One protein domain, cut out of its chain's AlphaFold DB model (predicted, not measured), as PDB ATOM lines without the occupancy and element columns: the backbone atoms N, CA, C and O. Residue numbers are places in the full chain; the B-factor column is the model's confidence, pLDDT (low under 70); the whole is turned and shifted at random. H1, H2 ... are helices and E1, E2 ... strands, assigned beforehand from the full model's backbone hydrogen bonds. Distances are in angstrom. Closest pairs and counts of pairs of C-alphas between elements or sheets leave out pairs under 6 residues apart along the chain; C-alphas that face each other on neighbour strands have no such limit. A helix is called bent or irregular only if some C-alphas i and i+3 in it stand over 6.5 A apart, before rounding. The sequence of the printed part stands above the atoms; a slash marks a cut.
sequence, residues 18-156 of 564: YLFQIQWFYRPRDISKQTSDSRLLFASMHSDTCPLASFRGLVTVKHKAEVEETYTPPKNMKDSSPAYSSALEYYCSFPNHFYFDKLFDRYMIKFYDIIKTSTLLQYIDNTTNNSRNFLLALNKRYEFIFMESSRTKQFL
ATOM      1  N   TYR A  18      48.697 -21.867 -19.355       87.38
ATOM      2  CA  TYR A  18      48.090 -20.630 -19.841       87.38
ATOM      3  C   TYR A  18      48.374 -19.447 -18.907       87.38
ATOM      4  O   TYR A  18      48.156 -19.489 -17.692       87.38
ATOM      5  N   LEU A  19      48.829 -18.351 -19.510       90.62
ATOM      6  CA  LEU A  19      49.052 -17.060 -18.867       90.62
ATOM      7  C   LEU A  19      48.154 -16.021 -19.542       90.62
ATOM      8  O   LEU A  19      47.920 -16.096 -20.748       90.62
ATOM      9  N   PHE A  20      47.684 -15.033 -18.787       89.50
ATOM     10  CA  PHE A  20      46.991 -13.872 -19.335       89.50
ATOM     11  C   PHE A  20      47.755 -12.592 -18.991       89.50
ATOM     12  O   PHE A  20      48.243 -12.411 -17.872       89.50
ATOM     13  N   GLN A  21      47.885 -11.711 -19.981       88.56
ATOM     14  CA  GLN A  21      48.459 -10.385 -19.799       88.56
ATOM     15  C   GLN A  21      47.386  -9.456 -19.228       88.56
ATOM     16  O   GLN A  21      46.263  -9.412 -19.727       88.56
ATOM     17  N   ILE A  22      47.730  -8.719 -18.174       89.75
ATOM     18  CA  ILE A  22      46.836  -7.761 -17.520       89.75
ATOM     19  C   ILE A  22      47.432  -6.372 -17.471       89.75
ATOM     20  O   ILE A  22      48.646  -6.199 -17.416       89.75
ATOM     21  N   GLN A  23      46.538  -5.393 -17.385       89.88
ATOM     22  CA  GLN A  23      46.835  -4.039 -16.949       89.88
ATOM     23  C   GLN A  23      46.388  -3.866 -15.496       89.88
ATOM     24  O   GLN A  23      45.239  -4.142 -15.142       89.88
ATOM     25  N   TRP A  24      47.293  -3.397 -14.639       91.75
ATOM     26  CA  TRP A  24      46.990  -3.201 -13.226       91.75
ATOM     27  C   TRP A  24      46.148  -1.947 -12.980       91.75
ATOM     28  O   TRP A  24      46.495  -0.842 -13.400       91.75
ATOM     29  N   PHE A  25      45.095  -2.113 -12.182       94.44
ATOM     30  CA  PHE A  25      44.404  -1.023 -11.501       94.44
ATOM     31  C   PHE A  25      44.780  -1.051 -10.022       94.44
ATOM     32  O   PHE A  25      44.610  -2.068  -9.347       94.44
ATOM     33  N   TYR A  26      45.283   0.067  -9.507       94.56
ATOM     34  CA  TYR A  26      45.712   0.168  -8.117       94.56
ATOM     35  C   TYR A  26      44.587   0.663  -7.225       94.56
ATOM     36  O   TYR A  26      43.901   1.635  -7.538       94.56
ATOM     37  N   ARG A  27      44.443   0.049  -6.052       93.88
ATOM     38  CA  ARG A  27      43.656   0.643  -4.972       93.88
ATOM     39  C   ARG A  27      44.473   1.755  -4.316       93.88
ATOM     40  O   ARG A  27      45.700   1.670  -4.278       93.88
ATOM     41  N   PRO A  28      43.831   2.755  -3.696       93.38
ATOM     42  CA  PRO A  28      44.549   3.821  -2.995       93.38
ATOM     43  C   PRO A  28      45.561   3.293  -1.966       93.38
ATOM     44  O   PRO A  28      46.694   3.768  -1.909       93.38
ATOM     45  N   ARG A  29      45.211   2.222  -1.243       91.56
ATOM     46  CA  ARG A  29      46.112   1.552  -0.290       91.56
ATOM     47  C   ARG A  29      47.380   0.964  -0.926       91.56
ATOM     48  O   ARG A  29      48.406   0.906  -0.256       91.56
ATOM     49  N   ASP A  30      47.324   0.556  -2.194       91.00
ATOM     50  CA  ASP A  30      48.452  -0.069  -2.898       91.00
ATOM     51  C   ASP A  30      49.538   0.968  -3.239       91.00
ATOM     52  O   ASP A  30      50.712   0.629  -3.371       91.00
ATOM     53  N   ILE A  31      49.156   2.249  -3.311       90.75
ATOM     54  CA  ILE A  31      50.040   3.395  -3.578       90.75
ATOM     55  C   ILE A  31      50.239   4.288  -2.341       90.75
ATOM     56  O   ILE A  31      50.584   5.465  -2.459       90.75
ATOM     57  N   SER A  32      50.012   3.740  -1.141       88.00
ATOM     58  CA  SER A  32      50.140   4.449   0.141       88.00
ATOM     59  C   SER A  32      49.254   5.702   0.257       88.00
ATOM     60  O   SER A  32      49.643   6.695   0.877       88.00
ATOM     61  N   LYS A  33      48.058   5.683  -0.345       86.12
ATOM     62  CA  LYS A  33      47.025   6.718  -0.199       86.12
ATOM     63  C   LYS A  33      45.864   6.196   0.646       86.12
ATOM     64  O   LYS A  33      45.416   5.063   0.482       86.12
ATOM     65  N   GLN A  34      45.360   7.039   1.540       85.69
ATOM     66  CA  GLN A  34      44.175   6.742   2.344       85.69
ATOM     67  C   GLN A  34      42.929   7.298   1.643       85.69
ATOM     68  O   GLN A  34      42.949   8.416   1.131       85.69
ATOM     69  N   THR A  35      41.857   6.509   1.604       87.25
ATOM     70  CA  THR A  35      40.523   6.936   1.161       87.25
ATOM     71  C   THR A  35      39.466   6.189   1.970       87.25
ATOM     72  O   THR A  35      39.719   5.072   2.426       87.25
ATOM     73  N   SER A  36      38.283   6.780   2.117       84.75
ATOM     74  CA  SER A  36      37.096   6.094   2.637       84.75
ATOM     75  C   SER A  36      36.425   5.205   1.584       84.75
ATOM     76  O   SER A  36      35.699   4.277   1.934       84.75
ATOM     77  N   ASP A  37      36.681   5.454   0.298       87.31
ATOM     78  CA  ASP A  37      36.023   4.744  -0.795       87.31
ATOM     79  C   ASP A  37      36.726   3.422  -1.145       87.31
ATOM     80  O   ASP A  37      37.852   3.388  -1.648       87.31
ATOM     81  N   SER A  38      36.037   2.305  -0.911       88.38
ATOM     82  CA  SER A  38      36.537   0.960  -1.225       88.38
ATOM     83  C   SER A  38      36.417   0.565  -2.707       88.38
ATOM     84  O   SER A  38      37.050  -0.413  -3.130       88.38
ATOM     85  N   ARG A  39      35.612   1.297  -3.491       92.31
ATOM     86  CA  ARG A  39      35.327   1.042  -4.913       92.31
ATOM     87  C   ARG A  39      36.178   1.887  -5.866       92.31
ATOM     88  O   ARG A  39      36.228   1.570  -7.054       92.31
ATOM     89  N   LEU A  40      36.877   2.898  -5.349       94.44
ATOM     90  CA  LEU A  40      37.816   3.722  -6.108       94.44
ATOM     91  C   LEU A  40      39.081   2.941  -6.497       94.44
ATOM     92  O   LEU A  40      39.739   2.319  -5.657       94.44
ATOM     93  N   LEU A  41      39.458   3.059  -7.767       95.56
ATOM     94  CA  LEU A  41      40.693   2.555  -8.357       95.56
ATOM     95  C   LEU A  41      41.440   3.674  -9.098       95.56
ATOM     96  O   LEU A  41      40.862   4.681  -9.509       95.56
ATOM     97  N   PHE A  42      42.737   3.473  -9.305       95.00
ATOM     98  CA  PHE A  42      43.566   4.277 -10.195       95.00
ATOM     99  C   PHE A  42      44.039   3.412 -11.357       95.00
ATOM    100  O   PHE A  42      44.595   2.333 -11.139       95.00
ATOM    101  N   ALA A  43      43.825   3.888 -12.584       94.06
ATOM    102  CA  ALA A  43      44.374   3.237 -13.768       94.06
ATOM    103  C   ALA A  43      45.907   3.313 -13.737       94.06
ATOM    104  O   ALA A  43      46.472   4.262 -13.188       94.06
ATOM    105  N   SER A  44      46.597   2.341 -14.326       91.88
ATOM    106  CA  SER A  44      48.055   2.373 -14.452       91.88
ATOM    107  C   SER A  44      48.504   1.803 -15.787       91.88
ATOM    108  O   SER A  44      47.847   0.934 -16.341       91.88
ATOM    109  N   MET A  45      49.657   2.246 -16.287       86.06
ATOM    110  CA  MET A  45      50.296   1.686 -17.490       86.06
ATOM    111  C   MET A  45      51.156   0.447 -17.185       86.06
ATOM    112  O   MET A  45      51.974   0.024 -17.997       86.06
ATOM    113  N   HIS A  46      51.024  -0.108 -15.981       88.25
ATOM    114  CA  HIS A  46      51.763  -1.285 -15.552       88.25
ATOM    115  C   HIS A  46      51.098  -2.549 -16.107       88.25
ATOM    116  O   HIS A  46      50.005  -2.915 -15.662       88.25
ATOM    117  N   SER A  47      51.765  -3.201 -17.060       88.19
ATOM    118  CA  SER A  47      51.419  -4.541 -17.534       88.19
ATOM    119  C   SER A  47      52.153  -5.607 -16.740       88.19
ATOM    120  O   SER A  47      53.279  -5.404 -16.291       88.19
ATOM    121  N   ASP A  48      51.510  -6.757 -16.594       90.69
ATOM    122  CA  ASP A  48      52.124  -7.958 -16.041       90.69
ATOM    123  C   ASP A  48      51.468  -9.204 -16.647       90.69
ATOM    124  O   ASP A  48      50.364  -9.133 -17.192       90.69
ATOM    125  N   THR A  49      52.134 -10.348 -16.548       92.56
ATOM    126  CA  THR A  49      51.615 -11.644 -16.998       92.56
ATOM    127  C   THR A  49      51.294 -12.508 -15.791       92.56
ATOM    128  O   THR A  49      52.174 -12.819 -14.991       92.56
ATOM    129  N   CYS A  50      50.032 -12.909 -15.657       91.69
ATOM    130  CA  CYS A  50      49.551 -13.702 -14.533       91.69
ATOM    131  C   CYS A  50      49.116 -15.102 -14.986       91.69
ATOM    132  O   CYS A  50      48.553 -15.249 -16.072       91.69
ATOM    133  N   PRO A  51      49.333 -16.144 -14.164       92.06
ATOM    134  CA  PRO A  51      48.848 -17.482 -14.474       92.06
ATOM    135  C   PRO A  51      47.331 -17.555 -14.358       92.06
ATOM    136  O   PRO A  51      46.752 -16.932 -13.461       92.06
ATOM    137  N   LEU A  52      46.700 -18.373 -15.209       88.81
ATOM    138  CA  LEU A  52      45.240 -18.511 -15.271       88.81
ATOM    139  C   LEU A  52      44.610 -18.853 -13.910       88.81
ATOM    140  O   LEU A  52      43.554 -18.329 -13.571       88.81
ATOM    141  N   ALA A  53      45.310 -19.619 -13.069       88.88
ATOM    142  CA  ALA A  53      44.882 -19.959 -11.708       88.88
ATOM    143  C   ALA A  53      44.674 -18.747 -10.769       88.88
ATOM    144  O   ALA A  53      44.027 -18.872  -9.731       88.88
ATOM    145  N   SER A  54      45.215 -17.570 -11.105       90.25
ATOM    146  CA  SER A  54      44.999 -16.333 -10.337       90.25
ATOM    147  C   SER A  54      43.648 -15.670 -10.632       90.25
ATOM    148  O   SER A  54      43.228 -14.779  -9.889       90.25
ATOM    149  N   PHE A  55      42.966 -16.077 -11.706       90.69
ATOM    150  CA  PHE A  55      41.659 -15.552 -12.079       90.69
ATOM    151  C   PHE A  55      40.594 -15.973 -11.056       90.69
ATOM    152  O   PHE A  55      40.451 -17.149 -10.735       90.69
ATOM    153  N   ARG A  56      39.832 -15.005 -10.531       91.69
ATOM    154  CA  ARG A  56      38.759 -15.264  -9.549       91.69
ATOM    155  C   ARG A  56      37.354 -14.970 -10.053       91.69
ATOM    156  O   ARG A  56      36.401 -15.525  -9.519       91.69
ATOM    157  N   GLY A  57      37.210 -14.077 -11.023       92.44
ATOM    158  CA  GLY A  57      35.910 -13.648 -11.517       92.44
ATOM    159  C   GLY A  57      35.976 -12.317 -12.251       92.44
ATOM    160  O   GLY A  57      37.007 -11.644 -12.266       92.44
ATOM    161  N   LEU A  58      34.848 -11.955 -12.857       94.12
ATOM    162  CA  LEU A  58      34.693 -10.738 -13.642       94.12
ATOM    163  C   LEU A  58      34.223  -9.576 -12.764       94.12
ATOM    164  O   LEU A  58      33.418  -9.746 -11.845       94.12
ATOM    165  N   VAL A  59      34.730  -8.387 -13.071       94.75
ATOM    166  CA  VAL A  59      34.361  -7.126 -12.423       94.75
ATOM    167  C   VAL A  59      34.104  -6.069 -13.489       94.75
ATOM    168  O   VAL A  59      34.720  -6.104 -14.553       94.75
ATOM    169  N   THR A  60      33.229  -5.113 -13.188       94.62
ATOM    170  CA  THR A  60      32.936  -3.988 -14.083       94.62
ATOM    171  C   THR A  60      33.674  -2.758 -13.586       94.62
ATOM    172  O   THR A  60      33.458  -2.315 -12.455       94.62
ATOM    173  N   VAL A  61      34.545  -2.195 -14.421       94.31
ATOM    174  CA  VAL A  61      35.323  -0.994 -14.101       94.31
ATOM    175  C   VAL A  61      34.976   0.097 -15.108       94.31
ATOM    176  O   VAL A  61      35.178  -0.096 -16.301       94.31
ATOM    177  N   LYS A  62      34.455   1.234 -14.635       93.94
ATOM    178  CA  LYS A  62      34.077   2.376 -15.489       93.94
ATOM    179  C   LYS A  62      34.767   3.664 -15.064       93.94
ATOM    180  O   LYS A  62      35.106   3.849 -13.895       93.94
ATOM    181  N   HIS A  63      34.967   4.575 -16.010       94.94
ATOM    182  CA  HIS A  63      35.477   5.905 -15.691       94.94
ATOM    183  C   HIS A  63      34.414   6.722 -14.944       94.94
ATOM    184  O   HIS A  63      33.229   6.639 -15.269       94.94
ATOM    185  N   LYS A  64      34.826   7.550 -13.977       93.69
ATOM    186  CA  LYS A  64      33.917   8.363 -13.152       93.69
ATOM    187  C   LYS A  64      32.905   9.165 -13.983       93.69
ATOM    188  O   LYS A  64      31.714   9.102 -13.701       93.69
ATOM    189  N   ALA A  65      33.361   9.857 -15.030       91.12
ATOM    190  CA  ALA A  65      32.475  10.661 -15.879       91.12
ATOM    191  C   ALA A  65      31.434   9.812 -16.636       91.12
ATOM    192  O   ALA A  65      30.299  10.239 -16.803       91.12
ATOM    193  N   GLU A  66      31.789   8.589 -17.049       91.19
ATOM    194  CA  GLU A  66      30.834   7.684 -17.703       91.19
ATOM    195  C   GLU A  66      29.762   7.203 -16.722       91.19
ATOM    196  O   GLU A  66      28.599   7.048 -17.092       91.19
ATOM    197  N   VAL A  67      30.146   6.966 -15.467       92.06
ATOM    198  CA  VAL A  67      29.198   6.576 -14.422       92.06
ATOM    199  C   VAL A  67      28.193   7.696 -14.163       92.06
ATOM    200  O   VAL A  67      26.996   7.428 -14.094       92.06
ATOM    201  N   GLU A  68      28.671   8.937 -14.057       91.19
ATOM    202  CA  GLU A  68      27.826  10.119 -13.846       91.19
ATOM    203  C   GLU A  68      26.852  10.372 -15.009       91.19
ATOM    204  O   GLU A  68      25.739  10.837 -14.773       91.19
ATOM    205  N   GLU A  69      27.240  10.030 -16.240       88.50
ATOM    206  CA  GLU A  69      26.395  10.145 -17.434       88.50
ATOM    207  C   GLU A  69      25.375   9.001 -17.556       88.50
ATOM    208  O   GLU A  69      24.212   9.226 -17.888       88.50
ATOM    209  N   THR A  70      25.797   7.763 -17.284       90.12
ATOM    210  CA  THR A  70      24.992   6.560 -17.567       90.12
ATOM    211  C   THR A  70      23.982   6.247 -16.463       90.12
ATOM    212  O   THR A  70      22.918   5.690 -16.734       90.12
ATOM    213  N   TYR A  71      24.313   6.545 -15.204       88.81
ATOM    214  CA  TYR A  71      23.515   6.126 -14.054       88.81
ATOM    215  C   TYR A  71      22.820   7.321 -13.412       88.81
ATOM    216  O   TYR A  71      23.457   8.266 -12.966       88.81
ATOM    217  N   THR A  72      21.500   7.245 -13.275       87.06
ATOM    218  CA  THR A  72      20.720   8.236 -12.529       87.06
ATOM    219  C   THR A  72      20.094   7.587 -11.301       87.06
ATOM    220  O   THR A  72      19.408   6.571 -11.458       87.06
ATOM    221  N   PRO A  73      20.279   8.145 -10.092       85.25
ATOM    222  CA  PRO A  73      19.652   7.595  -8.903       85.25
ATOM    223  C   PRO A  73      18.119   7.715  -9.012       85.25
ATOM    224  O   PRO A  73      17.608   8.735  -9.496       85.25
ATOM    225  N   PRO A  74      17.357   6.696  -8.581       81.69
ATOM    226  CA  PRO A  74      15.900   6.743  -8.614       81.69
ATOM    227  C   PRO A  74      15.377   7.863  -7.700       81.69
ATOM    228  O   PRO A  74      15.641   7.874  -6.503       81.69
ATOM    229  N   LYS A  75      14.605   8.806  -8.263       71.56
ATOM    230  CA  LYS A  75      14.081   9.986  -7.539       71.56
ATOM    231  C   LYS A  75      12.920   9.678  -6.582       71.56
ATOM    232  O   LYS A  75      12.602  10.508  -5.741       71.56
ATOM    233  N   ASN A  76      12.303   8.500  -6.697       61.66
ATOM    234  CA  ASN A  76      11.125   8.103  -5.925       61.66
ATOM    235  C   ASN A  76      11.349   6.731  -5.276       61.66
ATOM    236  O   ASN A  76      10.994   5.708  -5.859       61.66
ATOM    237  N   MET A  77      11.907   6.695  -4.066       56.03
ATOM    238  CA  MET A  77      11.865   5.499  -3.224       56.03
ATOM    239  C   MET A  77      11.131   5.810  -1.921       56.03
ATOM    240  O   MET A  77      11.542   6.683  -1.164       56.03
ATOM    241  N   LYS A  78      10.020   5.099  -1.688       53.78
ATOM    242  CA  LYS A  78       9.278   5.119  -0.425       53.78
ATOM    243  C   LYS A  78      10.010   4.272   0.633       53.78
ATOM    244  O   LYS A  78      10.323   3.107   0.400       53.78
ATOM    245  N   ASP A  79      10.259   4.900   1.777       56.06
ATOM    246  CA  ASP A  79      10.367   4.400   3.158       56.06
ATOM    247  C   ASP A  79      11.358   3.295   3.587       56.06
ATOM    248  O   ASP A  79      11.375   2.986   4.775       56.06
ATOM    249  N   SER A  80      12.224   2.701   2.749       58.69
ATOM    250  CA  SER A  80      13.135   1.652   3.294       58.69
ATOM    251  C   SER A  80      14.469   1.361   2.587       58.69
ATOM    252  O   SER A  80      15.169   0.433   2.987       58.69
ATOM    253  N   SER A  81      14.892   2.142   1.590       59.97
ATOM    254  CA  SER A  81      16.217   1.983   0.954       59.97
ATOM    255  C   SER A  81      17.088   3.231   1.142       59.97
ATOM    256  O   SER A  81      16.536   4.331   1.213       59.97
ATOM    257  N   PRO A  82      18.427   3.094   1.237       66.12
ATOM    258  CA  PRO A  82      19.323   4.237   1.383       66.12
ATOM    259  C   PRO A  82      19.161   5.179   0.185       66.12
ATOM    260  O   PRO A  82      19.284   4.764  -0.966       66.12
ATOM    261  N   ALA A  83      18.851   6.447   0.456       71.38
ATOM    262  CA  ALA A  83      18.765   7.465  -0.579       71.38
ATOM    263  C   ALA A  83      20.173   7.747  -1.124       71.38
ATOM    264  O   ALA A  83      21.028   8.249  -0.397       71.38
ATOM    265  N   TYR A  84      20.415   7.422  -2.394       79.69
ATOM    266  CA  TYR A  84      21.690   7.703  -3.051       79.69
ATOM    267  C   TYR A  84      21.785   9.187  -3.407       79.69
ATOM    268  O   TYR A  84      20.950   9.716  -4.141       79.69
ATOM    269  N   SER A  85      22.824   9.852  -2.906       79.31
ATOM    270  CA  SER A  85      23.057  11.284  -3.119       79.31
ATOM    271  C   SER A  85      23.634  11.602  -4.502       79.31
ATOM    272  O   SER A  85      23.453  12.703  -5.019       79.31
ATOM    273  N   SER A  86      24.321  10.636  -5.119       87.75
ATOM    274  CA  SER A  86      24.991  10.795  -6.410       87.75
ATOM    275  C   SER A  86      24.859   9.548  -7.286       87.75
ATOM    276  O   SER A  86      24.682   8.431  -6.794       87.75
ATOM    277  N   ALA A  87      24.999   9.735  -8.601       88.62
ATOM    278  CA  ALA A  87      25.098   8.652  -9.584       88.62
ATOM    279  C   ALA A  87      26.196   7.637  -9.227       88.62
ATOM    280  O   ALA A  87      26.009   6.427  -9.350       88.62
ATOM    281  N   LEU A  88      27.326   8.143  -8.724       89.94
ATOM    282  CA  LEU A  88      28.471   7.341  -8.312       89.94
ATOM    283  C   LEU A  88      28.136   6.439  -7.118       89.94
ATOM    284  O   LEU A  88      28.496   5.266  -7.114       89.94
ATOM    285  N   GLU A  89      27.412   6.961  -6.127       88.56
ATOM    286  CA  GLU A  89      26.983   6.190  -4.957       88.56
ATOM    287  C   GLU A  89      26.008   5.072  -5.348       88.56
ATOM    288  O   GLU A  89      26.149   3.932  -4.899       88.56
ATOM    289  N   TYR A  90      25.078   5.376  -6.258       90.69
ATOM    290  CA  TYR A  90      24.163   4.387  -6.821       90.69
ATOM    291  C   TYR A  90      24.915   3.291  -7.590       90.69
ATOM    292  O   TYR A  90      24.681   2.107  -7.361       90.69
ATOM    293  N   TYR A  91      25.883   3.656  -8.430       92.00
ATOM    294  CA  TYR A  91      26.719   2.697  -9.155       92.00
ATOM    295  C   TYR A  91      27.565   1.813  -8.225       92.00
ATOM    296  O   TYR A  91      27.651   0.598  -8.403       92.00
ATOM    297  N   CYS A  92      28.150   2.403  -7.183       90.12
ATOM    298  CA  CYS A  92      28.946   1.685  -6.190       90.12
ATOM    299  C   CYS A  92      28.114   0.737  -5.311       90.12
ATOM    300  O   CYS A  92      28.687  -0.165  -4.690       90.12
ATOM    301  N   SER A  93      26.785   0.900  -5.274       89.25
ATOM    302  CA  SER A  93      25.881  -0.021  -4.576       89.25
ATOM    303  C   SER A  93      25.828  -1.405  -5.230       89.25
ATOM    304  O   SER A  93      25.660  -2.410  -4.536       89.25
ATOM    305  N   PHE A  94      26.060  -1.487  -6.545       90.94
ATOM    306  CA  PHE A  94      26.068  -2.760  -7.251       90.94
ATOM    307  C   PHE A  94      27.282  -3.613  -6.843       90.94
ATOM    308  O   PHE A  94      28.398  -3.101  -6.662       90.94
ATOM    309  N   PRO A  95      27.120  -4.938  -6.683       92.44
ATOM    310  CA  PRO A  95      28.238  -5.831  -6.389       92.44
ATOM    311  C   PRO A  95      29.232  -5.854  -7.561       92.44
ATOM    312  O   PRO A  95      28.832  -5.732  -8.713       92.44
ATOM    313  N   ASN A  96      30.530  -6.013  -7.282       93.06
ATOM    314  CA  ASN A  96      31.603  -6.130  -8.289       93.06
ATOM    315  C   ASN A  96      31.758  -4.946  -9.271       93.06
ATOM    316  O   ASN A  96      32.432  -5.080 -10.292       93.06
ATOM    317  N   HIS A  97      31.183  -3.787  -8.947       94.56
ATOM    318  CA  HIS A  97      31.342  -2.549  -9.708       94.56
ATOM    319  C   HIS A  97      32.394  -1.647  -9.053       94.56
ATOM    320  O   HIS A  97      32.336  -1.361  -7.854       94.56
ATOM    321  N   PHE A  98      33.369  -1.213  -9.841       95.81
ATOM    322  CA  PHE A  98      34.445  -0.312  -9.441       95.81
ATOM    323  C   PHE A  98      34.537   0.848 -10.429       95.81
ATOM    324  O   PHE A  98      34.030   0.767 -11.553       95.81
ATOM    325  N   TYR A  99      35.189   1.930 -10.016       95.50
ATOM    326  CA  TYR A  99      35.398   3.081 -10.883       95.50
ATOM    327  C   TYR A  99      36.799   3.665 -10.730       95.50
ATOM    328  O   TYR A  99      37.465   3.458  -9.715       95.50
ATOM    329  N   PHE A 100      37.242   4.408 -11.741       95.19
ATOM    330  CA  PHE A 100      38.511   5.129 -11.719       95.19
ATOM    331  C   PHE A 100      38.344   6.570 -12.210       95.19
ATOM    332  O   PHE A 100      37.481   6.859 -13.038       95.19
ATOM    333  N   ASP A 101      39.169   7.471 -11.676       92.62
ATOM    334  CA  ASP A 101      39.164   8.910 -12.012       92.62
ATOM    335  C   ASP A 101      40.493   9.366 -12.631       92.62
ATOM    336  O   ASP A 101      40.531  10.197 -13.533       92.62
ATOM    337  N   LYS A 102      41.611   8.821 -12.141       94.31
ATOM    338  CA  LYS A 102      42.958   9.252 -12.531       94.31
ATOM    339  C   LYS A 102      43.834   8.077 -12.906       94.31
ATOM    340  O   LYS A 102      43.631   6.956 -12.428       94.31
ATOM    341  N   LEU A 103      44.845   8.373 -13.713       94.12
ATOM    342  CA  LEU A 103      45.925   7.447 -14.006       94.12
ATOM    343  C   LEU A 103      47.098   7.740 -13.073       94.12
ATOM    344  O   LEU A 103      47.501   8.893 -12.921       94.12
ATOM    345  N   PHE A 104      47.640   6.700 -12.452       93.44
ATOM    346  CA  PHE A 104      48.829   6.768 -11.619       93.44
ATOM    347  C   PHE A 104      50.008   6.095 -12.322       93.44
ATOM    348  O   PHE A 104      49.997   4.889 -12.601       93.44
ATOM    349  N   ASP A 105      51.044   6.887 -12.575       90.56
ATOM    350  CA  ASP A 105      52.330   6.395 -13.048       90.56
ATOM    351  C   ASP A 105      53.212   6.030 -11.851       90.56
ATOM    352  O   ASP A 105      53.562   6.879 -11.026       90.56
ATOM    353  N   ARG A 106      53.589   4.753 -11.778       86.56
ATOM    354  CA  ARG A 106      54.445   4.194 -10.731       86.56
ATOM    355  C   ARG A 106      55.886   4.701 -10.802       86.56
ATOM    356  O   ARG A 106      56.515   4.822  -9.754       86.56
ATOM    357  N   TYR A 107      56.414   4.968 -11.996       85.56
ATOM    358  CA  TYR A 107      57.806   5.384 -12.182       85.56
ATOM    359  C   TYR A 107      57.987   6.863 -11.859       85.56
ATOM    360  O   TYR A 107      58.921   7.231 -11.151       85.56
ATOM    361  N   MET A 108      57.063   7.702 -12.332       84.50
ATOM    362  CA  MET A 108      57.076   9.140 -12.050       84.50
ATOM    363  C   MET A 108      56.421   9.494 -10.708       84.50
ATOM    364  O   MET A 108      56.537  10.632 -10.256       84.50
ATOM    365  N   ILE A 109      55.718   8.541 -10.079       87.56
ATOM    366  CA  ILE A 109      54.924   8.727  -8.850       87.56
ATOM    367  C   ILE A 109      53.992   9.939  -9.014       87.56
ATOM    368  O   ILE A 109      53.920  10.840  -8.175       87.56
ATOM    369  N   LYS A 110      53.298   9.993 -10.157       89.12
ATOM    370  CA  LYS A 110      52.514  11.153 -10.586       89.12
ATOM    371  C   LYS A 110      51.123  10.740 -11.051       89.12
ATOM    372  O   LYS A 110      50.936   9.670 -11.625       89.12
ATOM    373  N   PHE A 111      50.159  11.620 -10.797       91.81
ATOM    374  CA  PHE A 111      48.791  11.483 -11.281       91.81
ATOM    375  C   PHE A 111      48.587  12.270 -12.573       91.81
ATOM    376  O   PHE A 111      49.071  13.398 -12.712       91.81
ATOM    377  N   TYR A 112      47.830  11.669 -13.479       93.69
ATOM    378  CA  TYR A 112      47.391  12.247 -14.738       93.69
ATOM    379  C   TYR A 112      45.865  12.258 -14.771       93.69
ATOM    380  O   TYR A 112      45.216  11.347 -14.248       93.69
ATOM    381  N   ASP A 113      45.304  13.297 -15.382       94.50
ATOM    382  CA  ASP A 113      43.869  13.356 -15.631       94.50
ATOM    383  C   ASP A 113      43.548  12.538 -16.877       94.50
ATOM    384  O   ASP A 113      44.310  12.553 -17.846       94.50
ATOM    385  N   ILE A 114      42.424  11.829 -16.830       94.69
ATOM    386  CA  ILE A 114      41.935  10.988 -17.918       94.69
ATOM    387  C   ILE A 114      40.756  11.692 -18.589       94.69
ATOM    388  O   ILE A 114      39.901  12.276 -17.923       94.69
ATOM    389  N   ILE A 115      40.708  11.633 -19.914       93.25
ATOM    390  CA  ILE A 115      39.618  12.159 -20.731       93.25
ATOM    391  C   ILE A 115      39.138  11.032 -21.639       93.25
ATOM    392  O   ILE A 115      39.940  10.377 -22.307       93.25
ATOM    393  N   LYS A 116      37.824  10.810 -21.680       93.06
ATOM    394  CA  LYS A 116      37.210   9.869 -22.618       93.06
ATOM    395  C   LYS A 116      37.166  10.504 -24.005       93.06
ATOM    396  O   LYS A 116      36.688  11.629 -24.159       93.06
ATOM    397  N   THR A 117      37.648   9.797 -25.022       92.56
ATOM    398  CA  THR A 117      37.731  10.348 -26.385       92.56
ATOM    399  C   THR A 117      36.354  10.599 -26.995       92.56
ATOM    400  O   THR A 117      36.206  11.513 -27.800       92.56
ATOM    401  N   SER A 118      35.323   9.857 -26.570       91.06
ATOM    402  CA  SER A 118      33.942  10.066 -27.030       91.06
ATOM    403  C   SER A 118      33.397  11.441 -26.642       91.06
ATOM    404  O   SER A 118      32.677  12.054 -27.420       91.06
ATOM    405  N   THR A 119      33.785  11.969 -25.477       90.81
ATOM    406  CA  THR A 119      33.383  13.311 -25.029       90.81
ATOM    407  C   THR A 119      33.958  14.402 -25.930       90.81
ATOM    408  O   THR A 119      33.370  15.469 -26.052       90.81
ATOM    409  N   LEU A 120      35.085  14.148 -26.604       89.81
ATOM    410  CA  LEU A 120      35.676  15.111 -27.534       89.81
ATOM    411  C   LEU A 120      34.897  15.208 -28.850       89.81
ATOM    412  O   LEU A 120      35.010  16.219 -29.539       89.81
ATOM    413  N   LEU A 121      34.078  14.205 -29.188       89.88
ATOM    414  CA  LEU A 121      33.315  14.197 -30.436       89.88
ATOM    415  C   LEU A 121      32.267  15.315 -30.501       89.88
ATOM    416  O   LEU A 121      31.896  15.734 -31.592       89.88
ATOM    417  N   GLN A 122      31.856  15.871 -29.357       88.19
ATOM    418  CA  GLN A 122      30.980  17.047 -29.314       88.19
ATOM    419  C   GLN A 122      31.599  18.290 -29.980       88.19
ATOM    420  O   GLN A 122      30.886  19.232 -30.307       88.19
ATOM    421  N   TYR A 123      32.922  18.301 -30.184       86.31
ATOM    422  CA  TYR A 123      33.650  19.392 -30.833       86.31
ATOM    423  C   TYR A 123      33.918  19.145 -32.328       86.31
ATOM    424  O   TYR A 123      34.565  19.976 -32.961       86.31
ATOM    425  N   ILE A 124      33.430  18.040 -32.911       84.69
ATOM    426  CA  ILE A 124      33.633  17.699 -34.335       84.69
ATOM    427  C   ILE A 124      33.124  18.798 -35.275       84.69
ATOM    428  O   ILE A 124      33.739  19.061 -36.309       84.69
ATOM    429  N   ASP A 125      31.996  19.418 -34.933       81.50
ATOM    430  CA  ASP A 125      31.343  20.411 -35.792       81.50
ATOM    431  C   ASP A 125      32.012  21.789 -35.711       81.50
ATOM    432  O   ASP A 125      31.657  22.707 -36.452       81.50
ATOM    433  N   ASN A 126      33.023  21.944 -34.848       80.56
ATOM    434  CA  ASN A 126      33.805  23.163 -34.779       80.56
ATOM    435  C   ASN A 126      34.799  23.250 -35.951       80.56
ATOM    436  O   ASN A 126      35.972  22.883 -35.844       80.56
ATOM    437  N   THR A 127      34.341  23.811 -37.069       73.81
ATOM    438  CA  THR A 127      35.146  24.003 -38.286       73.81
ATOM    439  C   THR A 127      36.283  25.015 -38.127       73.81
ATOM    440  O   THR A 127      37.159  25.086 -38.980       73.81
ATOM    441  N   THR A 128      36.327  25.792 -37.040       72.62
ATOM    442  CA  THR A 128      37.334  26.856 -36.869       72.62
ATOM    443  C   THR A 128      38.750  26.324 -36.635       72.62
ATOM    444  O   THR A 128      39.724  27.022 -36.923       72.62
ATOM    445  N   ASN A 129      38.874  25.093 -36.131       70.88
ATOM    446  CA  ASN A 129      40.153  24.480 -35.772       70.88
ATOM    447  C   ASN A 129      40.581  23.342 -36.708       70.88
ATOM    448  O   ASN A 129      41.648  22.785 -36.479       70.88
ATOM    449  N   ASN A 130      39.792  23.013 -37.743       77.62
ATOM    450  CA  ASN A 130      40.113  21.986 -38.744       77.62
ATOM    451  C   ASN A 130      40.630  20.659 -38.146       77.62
ATOM    452  O   ASN A 130      41.608  20.104 -38.630       77.62
ATOM    453  N   SER A 131      40.000  20.171 -37.074       83.88
ATOM    454  CA  SER A 131      40.453  18.996 -36.307       83.88
ATOM    455  C   SER A 131      39.452  17.834 -36.318       83.88
ATOM    456  O   SER A 131      39.486  16.944 -35.463       83.88
ATOM    457  N   ARG A 132      38.521  17.847 -37.278       89.00
ATOM    458  CA  ARG A 132      37.429  16.873 -37.387       89.00
ATOM    459  C   ARG A 132      37.959  15.449 -37.517       89.00
ATOM    460  O   ARG A 132      37.521  14.563 -36.783       89.00
ATOM    461  N   ASN A 133      38.875  15.221 -38.454       91.75
ATOM    462  CA  ASN A 133      39.394  13.889 -38.736       91.75
ATOM    463  C   ASN A 133      40.305  13.419 -37.606       91.75
ATOM    464  O   ASN A 133      40.247  12.251 -37.232       91.75
ATOM    465  N   PHE A 134      41.067  14.327 -36.995       91.62
ATOM    466  CA  PHE A 134      41.867  14.030 -35.815       91.62
ATOM    467  C   PHE A 134      41.027  13.484 -34.657       91.62
ATOM    468  O   PHE A 134      41.361  12.439 -34.101       91.62
ATOM    469  N   LEU A 135      39.911  14.135 -34.313       91.69
ATOM    470  CA  LEU A 135      39.042  13.680 -33.220       91.69
ATOM    471  C   LEU A 135      38.400  12.316 -33.516       91.69
ATOM    472  O   LEU A 135      38.316  11.468 -32.624       91.69
ATOM    473  N   LEU A 136      38.000  12.081 -34.769       92.94
ATOM    474  CA  LEU A 136      37.467  10.793 -35.218       92.94
ATOM    475  C   LEU A 136      38.526   9.683 -35.162       92.94
ATOM    476  O   LEU A 136      38.264   8.613 -34.612       92.94
ATOM    477  N   ALA A 137      39.730   9.944 -35.676       93.12
ATOM    478  CA  ALA A 137      40.854   9.013 -35.630       93.12
ATOM    479  C   ALA A 137      41.234   8.674 -34.184       93.12
ATOM    480  O   ALA A 137      41.397   7.502 -33.836       93.12
ATOM    481  N   LEU A 138      41.298   9.690 -33.319       92.62
ATOM    482  CA  LEU A 138      41.621   9.530 -31.908       92.62
ATOM    483  C   LEU A 138      40.592   8.652 -31.187       92.62
ATOM    484  O   LEU A 138      40.979   7.741 -30.457       92.62
ATOM    485  N   ASN A 139      39.294   8.890 -31.406       93.12
ATOM    486  CA  ASN A 139      38.233   8.084 -30.803       93.12
ATOM    487  C   ASN A 139      38.194   6.647 -31.336       93.12
ATOM    488  O   ASN A 139      37.899   5.718 -30.577       93.12
ATOM    489  N   LYS A 140      38.514   6.460 -32.619       92.12
ATOM    490  CA  LYS A 140      38.598   5.135 -33.228       92.12
ATOM    491  C   LYS A 140      39.717   4.298 -32.605       92.12
ATOM    492  O   LYS A 140      39.493   3.130 -32.302       92.12
ATOM    493  N   ARG A 141      40.891   4.897 -32.380       90.81
ATOM    494  CA  ARG A 141      42.066   4.208 -31.822       90.81
ATOM    495  C   ARG A 141      41.972   3.969 -30.327       90.81
ATOM    496  O   ARG A 141      42.157   2.846 -29.876       90.81
ATOM    497  N   TYR A 142      41.687   5.017 -29.562       92.19
ATOM    498  CA  TYR A 142      41.808   4.980 -28.109       92.19
ATOM    499  C   TYR A 142      40.484   5.338 -27.448       92.19
ATOM    500  O   TYR A 142      39.784   6.268 -27.853       92.19
ATOM    501  N   GLU A 143      40.141   4.613 -26.388       91.69
ATOM    502  CA  GLU A 143      38.965   4.933 -25.584       91.69
ATOM    503  C   GLU A 143      39.238   6.115 -24.645       91.69
ATOM    504  O   GLU A 143      38.388   6.993 -24.468       91.69
ATOM    505  N   PHE A 144      40.453   6.172 -24.097       93.12
ATOM    506  CA  PHE A 144      40.871   7.200 -23.157       93.12
ATOM    507  C   PHE A 144      42.199   7.833 -23.572       93.12
ATOM    508  O   PHE A 144      43.118   7.172 -24.055       93.12
ATOM    509  N   ILE A 145      42.331   9.127 -23.304       93.75
ATOM    510  CA  ILE A 145      43.614   9.833 -23.311       93.75
ATOM    511  C   ILE A 145      43.929  10.310 -21.902       93.75
ATOM    512  O   ILE A 145      43.021  10.574 -21.113       93.75
ATOM    513  N   PHE A 146      45.207  10.448 -21.577       93.50
ATOM    514  CA  PHE A 146      45.622  10.983 -20.288       93.50
ATOM    515  C   PHE A 146      46.771  11.975 -20.420       93.50
ATOM    516  O   PHE A 146      47.650  11.851 -21.275       93.50
ATOM    517  N   MET A 147      46.734  13.010 -19.581       93.00
ATOM    518  CA  MET A 147      47.606  14.182 -19.687       93.00
ATOM    519  C   MET A 147      47.851  14.800 -18.308       93.00
ATOM    520  O   MET A 147      47.151  14.508 -17.336       93.00
ATOM    521  N   GLU A 148      48.860  15.662 -18.183       91.50
ATOM    522  CA  GLU A 148      49.047  16.431 -16.954       91.50
ATOM    523  C   GLU A 148      47.875  17.394 -16.730       91.50
ATOM    524  O   GLU A 148      47.417  18.052 -17.665       91.50
ATOM    525  N   SER A 149      47.465  17.582 -15.474       88.44
ATOM    526  CA  SER A 149      46.324  18.443 -15.130       88.44
ATOM    527  C   SER A 149      46.424  19.881 -15.646       88.44
ATOM    528  O   SER A 149      45.412  20.502 -15.972       88.44
ATOM    529  N   SER A 150      47.639  20.427 -15.759       85.44
ATOM    530  CA  SER A 150      47.861  21.757 -16.339       85.44
ATOM    531  C   SER A 150      47.599  21.801 -17.849       85.44
ATOM    532  O   SER A 150      47.151  22.828 -18.356       85.44
ATOM    533  N   ARG A 151      47.849  20.698 -18.564       85.75
ATOM    534  CA  ARG A 151      47.654  20.581 -20.014       85.75
ATOM    535  C   ARG A 151      46.203  20.267 -20.370       85.75
ATOM    536  O   ARG A 151      45.737  20.756 -21.392       85.75
ATOM    537  N   THR A 152      45.471  19.549 -19.516       88.94
ATOM    538  CA  THR A 152      44.058  19.174 -19.720       88.94
ATOM    539  C   THR A 152      43.164  20.333 -20.132       88.94
ATOM    540  O   THR A 152      42.504  20.271 -21.167       88.94
ATOM    541  N   LYS A 153      43.191  21.430 -19.376       85.62
ATOM    542  CA  LYS A 153      42.359  22.604 -19.680       85.62
ATOM    543  C   LYS A 153      42.752  23.262 -21.001       85.62
ATOM    544  O   LYS A 153      41.888  23.667 -21.767       85.62
ATOM    545  N   GLN A 154      44.052  23.349 -21.271       83.56
ATOM    546  CA  GLN A 154      44.566  23.940 -22.502       83.56
ATOM    547  C   GLN A 154      44.168  23.107 -23.724       83.56
ATOM    548  O   GLN A 154      43.675  23.661 -24.695       83.56
ATOM    549  N   PHE A 155      44.315  21.786 -23.644       86.06
ATOM    550  CA  PHE A 155      43.926  20.863 -24.704       86.06
ATOM    551  C   PHE A 155      42.431  20.962 -25.024       86.06
ATOM    552  O   PHE A 155      42.075  21.139 -26.180       86.06
ATOM    553  N   LEU A 156      41.552  20.934 -24.015       86.31
ATOM    554  CA  LEU A 156      40.105  21.067 -24.234       86.31
ATOM    555  C   LEU A 156      39.726  22.434 -24.816       86.31
ATOM    556  O   LEU A 156      38.915  22.515 -25.739       86.31
TER     557      LEU A 156
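This is residues 18 to 156 of the 564 residues of an uncharacterized protein of Clavispora lusitaniae (strain ATCC 42720) (UniProt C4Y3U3). A strongly twisted, branched sheet with E4 in its middle sends parts out to three sides. E1 and E2 form a bent ribbon reaching away from E4, H2 and H3 pack on E4, H2 near Asp 101 and H3 near Phe 98, with residues 76 to 81 of the link between these helices sticking out beyond them, and on the side of E5 and E6 sit the helical hairpin H4 and H5 and, over E6, H6. The printed part has 139 residues with six named helices and six named strands, in the order E1 H1 E2 E3 H2 H3 E4 E5 H4 H5 E6 H6, and the class is mixed, helices and strands. The sheet is mixed too: E2 and E3 are parallel to E4, while the pairs E1 and E2, E4 and E5, E5 and E6 are antiparallel. The whole is loose, with a radius of gyration of the C-alphas of 18.0 A and spans of 52 by 47 by 30 A.

E1, residues 19 to 26, begins at C-alpha 19 (49.052, -17.060, -18.867), is 20.6 A long and bends by 52 degrees at residue 23. H1 is residues 28 to 31. E2, residues 40 to 51, is 25.3 A long and bends by 93 degrees at residue 45. E3 is residues 60 to 63, H2 64 to 70 and H3 87 to 93. E4, residues 97 to 105, is 23.1 A long and bends by 68 degrees at residue 101. E5, residues 110 to 116, is 19.5 A long. H4 is residues 117 to 123, H5 132 to 141, 14.6 A long, and E6 144 to 147. H6, residues 149 to 156, ends at C-alpha 156 (40.105, 21.067, -24.234).

E2 lies on one side of E4, with N 41 and O 99 at 2.8 A; E3, with N 98 and O 60 at 2.8 A, and E5, with N 105 and O 110 at 2.9 A, lie on the other side. E4 and E5 form a hairpin. E1 is an edge strand beside E2, with N 22 and O 48 at 2.8 A, and E6 one beside E5, with N 115 and O 145 at 2.8 A. E3, H2, H3 and E4 make a strand-helix-strand unit, two parallel neighbour strands with helices between, and its crossover is right-handed. H2 is on the sheet at a height of 7.9 A, over none of its strands. H2 and H3 touch, about perpendicular at 84 degrees, with Glu 68 and Ala 87 their closest C-alphas at 5.3 A. H1 and H3 only graze the sheet; H4 does so too, only just on it with 5 pairs of C-alphas within 10 A. H4 and H5, a helical hairpin, touch at a shallow tilt of 13 degrees, opposite ways, the C-alphas of Thr 117 and Asn 139 closest at 5.0 A. H5 is not on the sheet, but only just, with 4 pairs of C-alphas within 10 A. H6 lies over E6 at a height over the sheet of 8.3 A, slantwise to the strands at 37 degrees to E6 on the local plane. Every O i to N i+4 pair is within hydrogen-bond range in H2, H3 and H5, but 0 of 3 in H4, where 3 of 4 O i to N i+3 pairs are, and 2 of 4 in H6; H1 is too short for such a pair.

The two C-alphas farthest apart, those of Asp 79 and Asn 130, are 54.3 A apart, and the printed part has no cut. The link from H2 to H3, 16 residues, is long. Residues 76 to 81 and 125 to 130 stand free. The mean pLDDT of the printed part is 88.0, and residues 76 to 82 are under 70.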